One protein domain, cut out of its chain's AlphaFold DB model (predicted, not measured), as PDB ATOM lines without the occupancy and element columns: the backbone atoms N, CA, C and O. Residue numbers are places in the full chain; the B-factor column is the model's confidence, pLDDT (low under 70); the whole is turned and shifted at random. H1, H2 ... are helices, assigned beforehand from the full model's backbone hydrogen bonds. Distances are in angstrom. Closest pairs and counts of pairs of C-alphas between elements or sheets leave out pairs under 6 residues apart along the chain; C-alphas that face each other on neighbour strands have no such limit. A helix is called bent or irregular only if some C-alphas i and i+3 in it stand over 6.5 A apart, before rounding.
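Overview. This is residues 4 to 48 of the 48 residues of an uncharacterized protein of Lysobacter tolerans (UniProt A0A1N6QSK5). Read from its first residue, this is one long bent helix, H2, with a short helix, H1, set crosswise at its beginning, like a small foot at one end of a rod. H2 makes nearly the whole length, and its residues 19 to 46 stand free together with the end at residues 47 and 48. The printed part has 45 residues with two named helices, H1 then H2, and no named strand; its class is all helix. The whole is extended, with a radius of gyration of the C-alphas of 18.7 A and spans of 59 by 11 by 10 A.

Along the chain. Find C-alpha 4 at (18.993, 37.088, 49.552); from there H1 runs over residues 4 to 10. H2 follows at C-alpha 12, at (14.863, 24.226, 53.111), and goes on to C-alpha 46, at (-26.272, 8.711, 30.333). By its hydrogen bonds H2 was assigned as one helix, but it is bent: C-alphas 25 and 28 are 6.7 A apart. Its arm H2a, residues 12 to 25, measures 20.3 A from first to last C-alpha, and its arm H2b, residues 28 to 46, measures 27.2 A.

Arrangement. Look first at the tight link of one residue, Lys 11, between H1 and H2. Here H1 and H2a touch only at the corner, H2a with residues 14 to 15 alone; their closest C-alphas, those of Met 8 and Gly 14, are 4.7 A apart. Their lines are about perpendicular, at 86 degrees. Past residues 26 and 27, H2b stands to H2a at a steep tilt of 39 degrees. H1 and H2b are apart. In H1, H2a and H2b every O i to N i+4 pair is within hydrogen-bond range.

Size, cuts and confidence. The outline is a rod, and the two C-alphas farthest apart, those of Ile 4 and Asn 48, are 59.7 A from each other. The printed part has no cut and ends at residue 48, the chain's last residue. Look in the B-factor column for the model's confidence: the mean pLDDT of the printed part is 83.3, and residues 7 to 9 and 46 to 48 are under 70.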
ATOM      1  N   ILE A   4      20.410  37.474  49.519       71.62
ATOM      2  CA  ILE A   4      18.993  37.088  49.552       71.62
ATOM      3  C   ILE A   4      18.707  35.877  48.650       71.62
ATOM      4  O   ILE A   4      17.955  34.981  49.027       71.62
ATOM      5  N   TRP A   5      19.335  35.815  47.472       71.56
ATOM      6  CA  TRP A   5      19.137  34.698  46.544       71.56
ATOM      7  C   TRP A   5      19.744  33.405  47.085       71.56
ATOM      8  O   TRP A   5      19.161  32.341  46.919       71.56
ATOM      9  N   VAL A   6      20.884  33.501  47.773       73.81
ATOM     10  CA  VAL A   6      21.567  32.350  48.374       73.81
ATOM     11  C   VAL A   6      20.756  31.804  49.547       73.81
ATOM     12  O   VAL A   6      20.560  30.596  49.638       73.81
ATOM     13  N   GLU A   7      20.199  32.673  50.393       66.31
ATOM     14  CA  GLU A   7      19.339  32.236  51.495       66.31
ATOM     15  C   GLU A   7      18.043  31.571  51.019       66.31
ATOM     16  O   GLU A   7      17.640  30.567  51.606       66.31
ATOM     17  N   MET A   8      17.411  32.073  49.951       66.25
ATOM     18  CA  MET A   8      16.209  31.439  49.394       66.25
ATOM     19  C   MET A   8      16.498  30.094  48.719       66.25
ATOM     20  O   MET A   8      15.670  29.190  48.808       66.25
ATOM     21  N   LEU A   9      17.660  29.944  48.073       66.62
ATOM     22  CA  LEU A   9      18.026  28.716  47.359       66.62
ATOM     23  C   LEU A   9      18.667  27.648  48.258       66.62
ATOM     24  O   LEU A   9      18.619  26.469  47.922       66.62
ATOM     25  N   GLN A  10      19.291  28.022  49.378       71.31
ATOM     26  CA  GLN A  10      19.992  27.076  50.256       71.31
ATOM     27  C   GLN A  10      19.199  26.693  51.509       71.31
ATOM     28  O   GLN A  10      19.465  25.638  52.085       71.31
ATOM     29  N   LYS A  11      18.218  27.499  51.947       72.19
ATOM     30  CA  LYS A  11      17.402  27.150  53.118       72.19
ATOM     31  C   LYS A  11      16.217  26.263  52.710       72.19
ATOM     32  O   LYS A  11      15.466  26.631  51.805       72.19
ATOM     33  N   PRO A  12      15.967  25.144  53.418       71.69
ATOM     34  CA  PRO A  12      14.863  24.226  53.111       71.69
ATOM     35  C   PRO A  12      13.490  24.913  53.180       71.69
ATOM     36  O   PRO A  12      12.574  24.554  52.444       71.69
ATOM     37  N   VAL A  13      13.367  25.953  54.009       74.88
ATOM     38  CA  VAL A  13      12.146  26.759  54.146       74.88
ATOM     39  C   VAL A  13      11.825  27.534  52.858       74.88
ATOM     40  O   VAL A  13      10.659  27.632  52.498       74.88
ATOM     41  N   GLY A  14      12.836  28.013  52.116       76.06
ATOM     42  CA  GLY A  14      12.639  28.756  50.864       76.06
ATOM     43  C   GLY A  14      11.989  27.903  49.773       76.06
ATOM     44  O   GLY A  14      10.992  28.303  49.174       76.06
ATOM     45  N   TRP A  15      12.477  26.674  49.590       83.88
ATOM     46  CA  TRP A  15      11.881  25.705  48.665       83.88
ATOM     47  C   TRP A  15      10.475  25.286  49.079       83.88
ATOM     48  O   TRP A  15       9.599  25.178  48.225       83.88
ATOM     49  N   LEU A  16      10.241  25.091  50.380       86.38
ATOM     50  CA  LEU A  16       8.925  24.720  50.897       86.38
ATOM     51  C   LEU A  16       7.880  25.799  50.583       86.38
ATOM     52  O   LEU A  16       6.769  25.482  50.163       86.38
ATOM     53  N   THR A  17       8.249  27.074  50.729       87.81
ATOM     54  CA  THR A  17       7.377  28.208  50.401       87.81
ATOM     55  C   THR A  17       7.120  28.314  48.897       87.81
ATOM     56  O   THR A  17       5.981  28.540  48.495       87.81
ATOM     57  N   ILE A  18       8.140  28.102  48.058       87.50
ATOM     58  CA  ILE A  18       7.993  28.130  46.594       87.50
ATOM     59  C   ILE A  18       7.078  26.994  46.123       87.50
ATOM     60  O   ILE A  18       6.113  27.233  45.398       87.50
ATOM     61  N   ILE A  19       7.337  25.764  46.573       90.88
ATOM     62  CA  ILE A  19       6.538  24.588  46.211       90.88
ATOM     63  C   ILE A  19       5.107  24.737  46.739       90.88
ATOM     64  O   ILE A  19       4.156  24.514  45.992       90.88
ATOM     65  N   GLY A  20       4.938  25.179  47.988       90.94
ATOM     66  CA  GLY A  20       3.623  25.437  48.578       90.94
ATOM     67  C   GLY A  20       2.824  26.486  47.801       90.94
ATOM     68  O   GLY A  20       1.646  26.277  47.520       90.94
ATOM     69  N   GLY A  21       3.473  27.573  47.373       93.12
ATOM     70  CA  GLY A  21       2.852  28.597  46.531       93.12
ATOM     71  C   GLY A  21       2.422  28.063  45.162       93.12
ATOM     72  O   GLY A  21       1.302  28.327  44.723       93.12
ATOM     73  N   ILE A  22       3.265  27.255  44.512       94.44
ATOM     74  CA  ILE A  22       2.937  26.622  43.224       94.44
ATOM     75  C   ILE A  22       1.724  25.698  43.372       94.44
ATOM     76  O   ILE A  22       0.813  25.754  42.548       94.44
ATOM     77  N   ILE A  23       1.679  24.882  44.429       94.38
ATOM     78  CA  ILE A  23       0.559  23.972  44.693       94.38
ATOM     79  C   ILE A  23      -0.732  24.761  44.911       94.38
ATOM     80  O   ILE A  23      -1.743  24.432  44.294       94.38
ATOM     81  N   LEU A  24      -0.707  25.819  45.725       95.44
ATOM     82  CA  LEU A  24      -1.892  26.643  45.989       95.44
ATOM     83  C   LEU A  24      -2.459  27.276  44.713       95.44
ATOM     84  O   LEU A  24      -3.676  27.341  44.549       95.44
ATOM     85  N   ILE A  25      -1.593  27.694  43.789       95.31
ATOM     86  CA  ILE A  25      -2.005  28.267  42.502       95.31
ATOM     87  C   ILE A  25      -2.502  27.176  41.542       95.31
ATOM     88  O   ILE A  25      -3.494  27.374  40.840       95.31
ATOM     89  N   ALA A  26      -1.848  26.014  41.507       93.56
ATOM     90  CA  ALA A  26      -2.186  24.922  40.595       93.56
ATOM     91  C   ALA A  26      -3.456  24.156  41.010       93.56
ATOM     92  O   ALA A  26      -4.217  23.698  40.154       93.56
ATOM     93  N   MET A  27      -3.721  24.040  42.312       95.00
ATOM     94  CA  MET A  27      -4.836  23.279  42.875       95.00
ATOM     95  C   MET A  27      -6.213  23.664  42.298       95.00
ATOM     96  O   MET A  27      -6.901  22.766  41.807       95.00
ATOM     97  N   PRO A  28      -6.634  24.945  42.249       94.75
ATOM     98  CA  PRO A  28      -7.933  25.305  41.676       94.75
ATOM     99  C   PRO A  28      -8.038  24.981  40.178       94.75
ATOM    100  O   PRO A  28      -9.113  24.603  39.707       94.75
ATOM    101  N   PHE A  29      -6.938  25.077  39.423       95.69
ATOM    102  CA  PHE A  29      -6.918  24.709  38.005       95.69
ATOM    103  C   PHE A  29      -7.118  23.207  37.806       95.69
ATOM    104  O   PHE A  29      -7.940  22.805  36.980       95.69
ATOM    105  N   VAL A  30      -6.412  22.388  38.589       94.19
ATOM    106  CA  VAL A  30      -6.534  20.926  38.544       94.19
ATOM    107  C   VAL A  30      -7.940  20.491  38.948       94.19
ATOM    108  O   VAL A  30      -8.567  19.721  38.224       94.19
ATOM    109  N   VAL A  31      -8.480  21.035  40.044       95.81
ATOM    110  CA  VAL A  31      -9.843  20.730  40.510       95.81
ATOM    111  C   VAL A  31     -10.880  21.109  39.452       95.81
ATOM    112  O   VAL A  31     -11.745  20.303  39.114       95.81
ATOM    113  N   ARG A  32     -10.769  22.298  38.851       95.69
ATOM    114  CA  ARG A  32     -11.681  22.733  37.783       95.69
ATOM    115  C   ARG A  32     -11.614  21.820  36.557       95.69
ATOM    116  O   ARG A  32     -12.653  21.499  35.982       95.69
ATOM    117  N   ALA A  33     -10.413  21.421  36.140       94.81
ATOM    118  CA  ALA A  33     -10.228  20.504  35.018       94.81
ATOM    119  C   ALA A  33     -10.813  19.117  35.322       94.81
ATOM    120  O   ALA A  33     -11.496  18.543  34.474       94.81
ATOM    121  N   PHE A  34     -10.605  18.619  36.542       94.94
ATOM    122  CA  PHE A  34     -11.126  17.338  37.007       94.94
ATOM    123  C   PHE A  34     -12.658  17.308  37.033       94.94
ATOM    124  O   PHE A  34     -13.255  16.399  36.462       94.94
ATOM    125  N   ILE A  35     -13.300  18.336  37.601       94.56
ATOM    126  CA  ILE A  35     -14.768  18.442  37.643       94.56
ATOM    127  C   ILE A  35     -15.348  18.469  36.225       94.56
ATOM    128  O   ILE A  35     -16.269  17.717  35.919       94.56
ATOM    129  N   ARG A  36     -14.782  19.282  35.321       92.56
ATOM    130  CA  ARG A  36     -15.236  19.314  33.919       92.56
ATOM    131  C   ARG A  36     -15.075  17.970  33.217       92.56
ATOM    132  O   ARG A  36     -15.886  17.641  32.356       92.56
ATOM    133  N   LYS A  37     -14.008  17.232  33.528       91.06
ATOM    134  CA  LYS A  37     -13.773  15.903  32.964       91.06
ATOM    135  C   LYS A  37     -14.834  14.915  33.453       91.06
ATOM    136  O   LYS A  37     -15.416  14.239  32.614       91.06
ATOM    137  N   GLN A  38     -15.138  14.906  34.752       90.12
ATOM    138  CA  GLN A  38     -16.192  14.054  35.310       90.12
ATOM    139  C   GLN A  38     -17.569  14.360  34.722       90.12
ATOM    140  O   GLN A  38     -18.230  13.439  34.262       90.12
ATOM    141  N   MET A  39     -17.960  15.636  34.623       88.25
ATOM    142  CA  MET A  39     -19.250  16.004  34.017       88.25
ATOM    143  C   MET A  39     -19.385  15.473  32.581       88.25
ATOM    144  O   MET A  39     -20.399  14.890  32.221       88.25
ATOM    145  N   ARG A  40     -18.323  15.584  31.772       85.44
ATOM    146  CA  ARG A  40     -18.314  15.048  30.399       85.44
ATOM    147  C   ARG A  40     -18.375  13.520  30.337       85.44
ATOM    148  O   ARG A  40     -18.867  12.974  29.354       85.44
ATOM    149  N   GLU A  41     -17.810  12.832  31.323       86.19
ATOM    150  CA  GLU A  41     -17.858  11.370  31.417       86.19
ATOM    151  C   GLU A  41     -19.231  10.878  31.896       86.19
ATOM    152  O   GLU A  41     -19.715   9.866  31.393       86.19
ATOM    153  N   GLU A  42     -19.882  11.610  32.801       79.31
ATOM    154  CA  GLU A  42     -21.259  11.347  33.231       79.31
ATOM    155  C   GLU A  42     -22.263  11.553  32.091       79.31
ATOM    156  O   GLU A  42     -23.113  10.689  31.877       79.31
ATOM    157  N   ASP A  43     -22.124  12.629  31.308       75.75
ATOM    158  CA  ASP A  43     -22.981  12.881  30.141       75.75
ATOM    159  C   ASP A  43     -22.870  11.746  29.109       75.75
ATOM    160  O   ASP A  43     -23.877  11.243  28.619       75.75
ATOM    161  N   ARG A  44     -21.649  11.258  28.839       75.75
ATOM    162  CA  ARG A  44     -21.423  10.117  27.932       75.75
ATOM    163  C   ARG A  44     -21.971   8.790  28.455       75.75
ATOM    164  O   ARG A  44     -22.263   7.914  27.651       75.75
ATOM    165  N   ARG A  45     -22.060   8.609  29.776       71.06
ATOM    166  CA  ARG A  45     -22.644   7.401  30.385       71.06
ATOM    167  C   ARG A  45     -24.168   7.419  30.410       71.06
ATOM    168  O   ARG A  45     -24.749   6.353  30.533       71.06
ATOM    169  N   LYS A  46     -24.805   8.593  30.362       65.50
ATOM    170  CA  LYS A  46     -26.272   8.711  30.333       65.50
ATOM    171  C   LYS A  46     -26.876   8.548  28.937       65.50
ATOM    172  O   LYS A  46     -28.059   8.243  28.853       65.50
ATOM    173  N   ASP A  47     -26.091   8.769  27.886       60.56
ATOM    174  CA  ASP A  47     -26.539   8.737  26.483       60.56
ATOM    175  C   ASP A  47     -26.322   7.373  25.787       60.56
ATOM    176  O   ASP A  47     -26.554   7.243  24.588       60.56
ATOM    177  N   ASN A  48     -25.856   6.353  26.519       54.09
ATOM    178  CA  ASN A  48     -25.564   5.004  26.017       54.09
ATOM    179  C   ASN A  48     -26.195   3.949  26.929       54.09
ATOM    180  O   ASN A  48     -26.726   2.950  26.401       54.09
TER     181      ASN A  48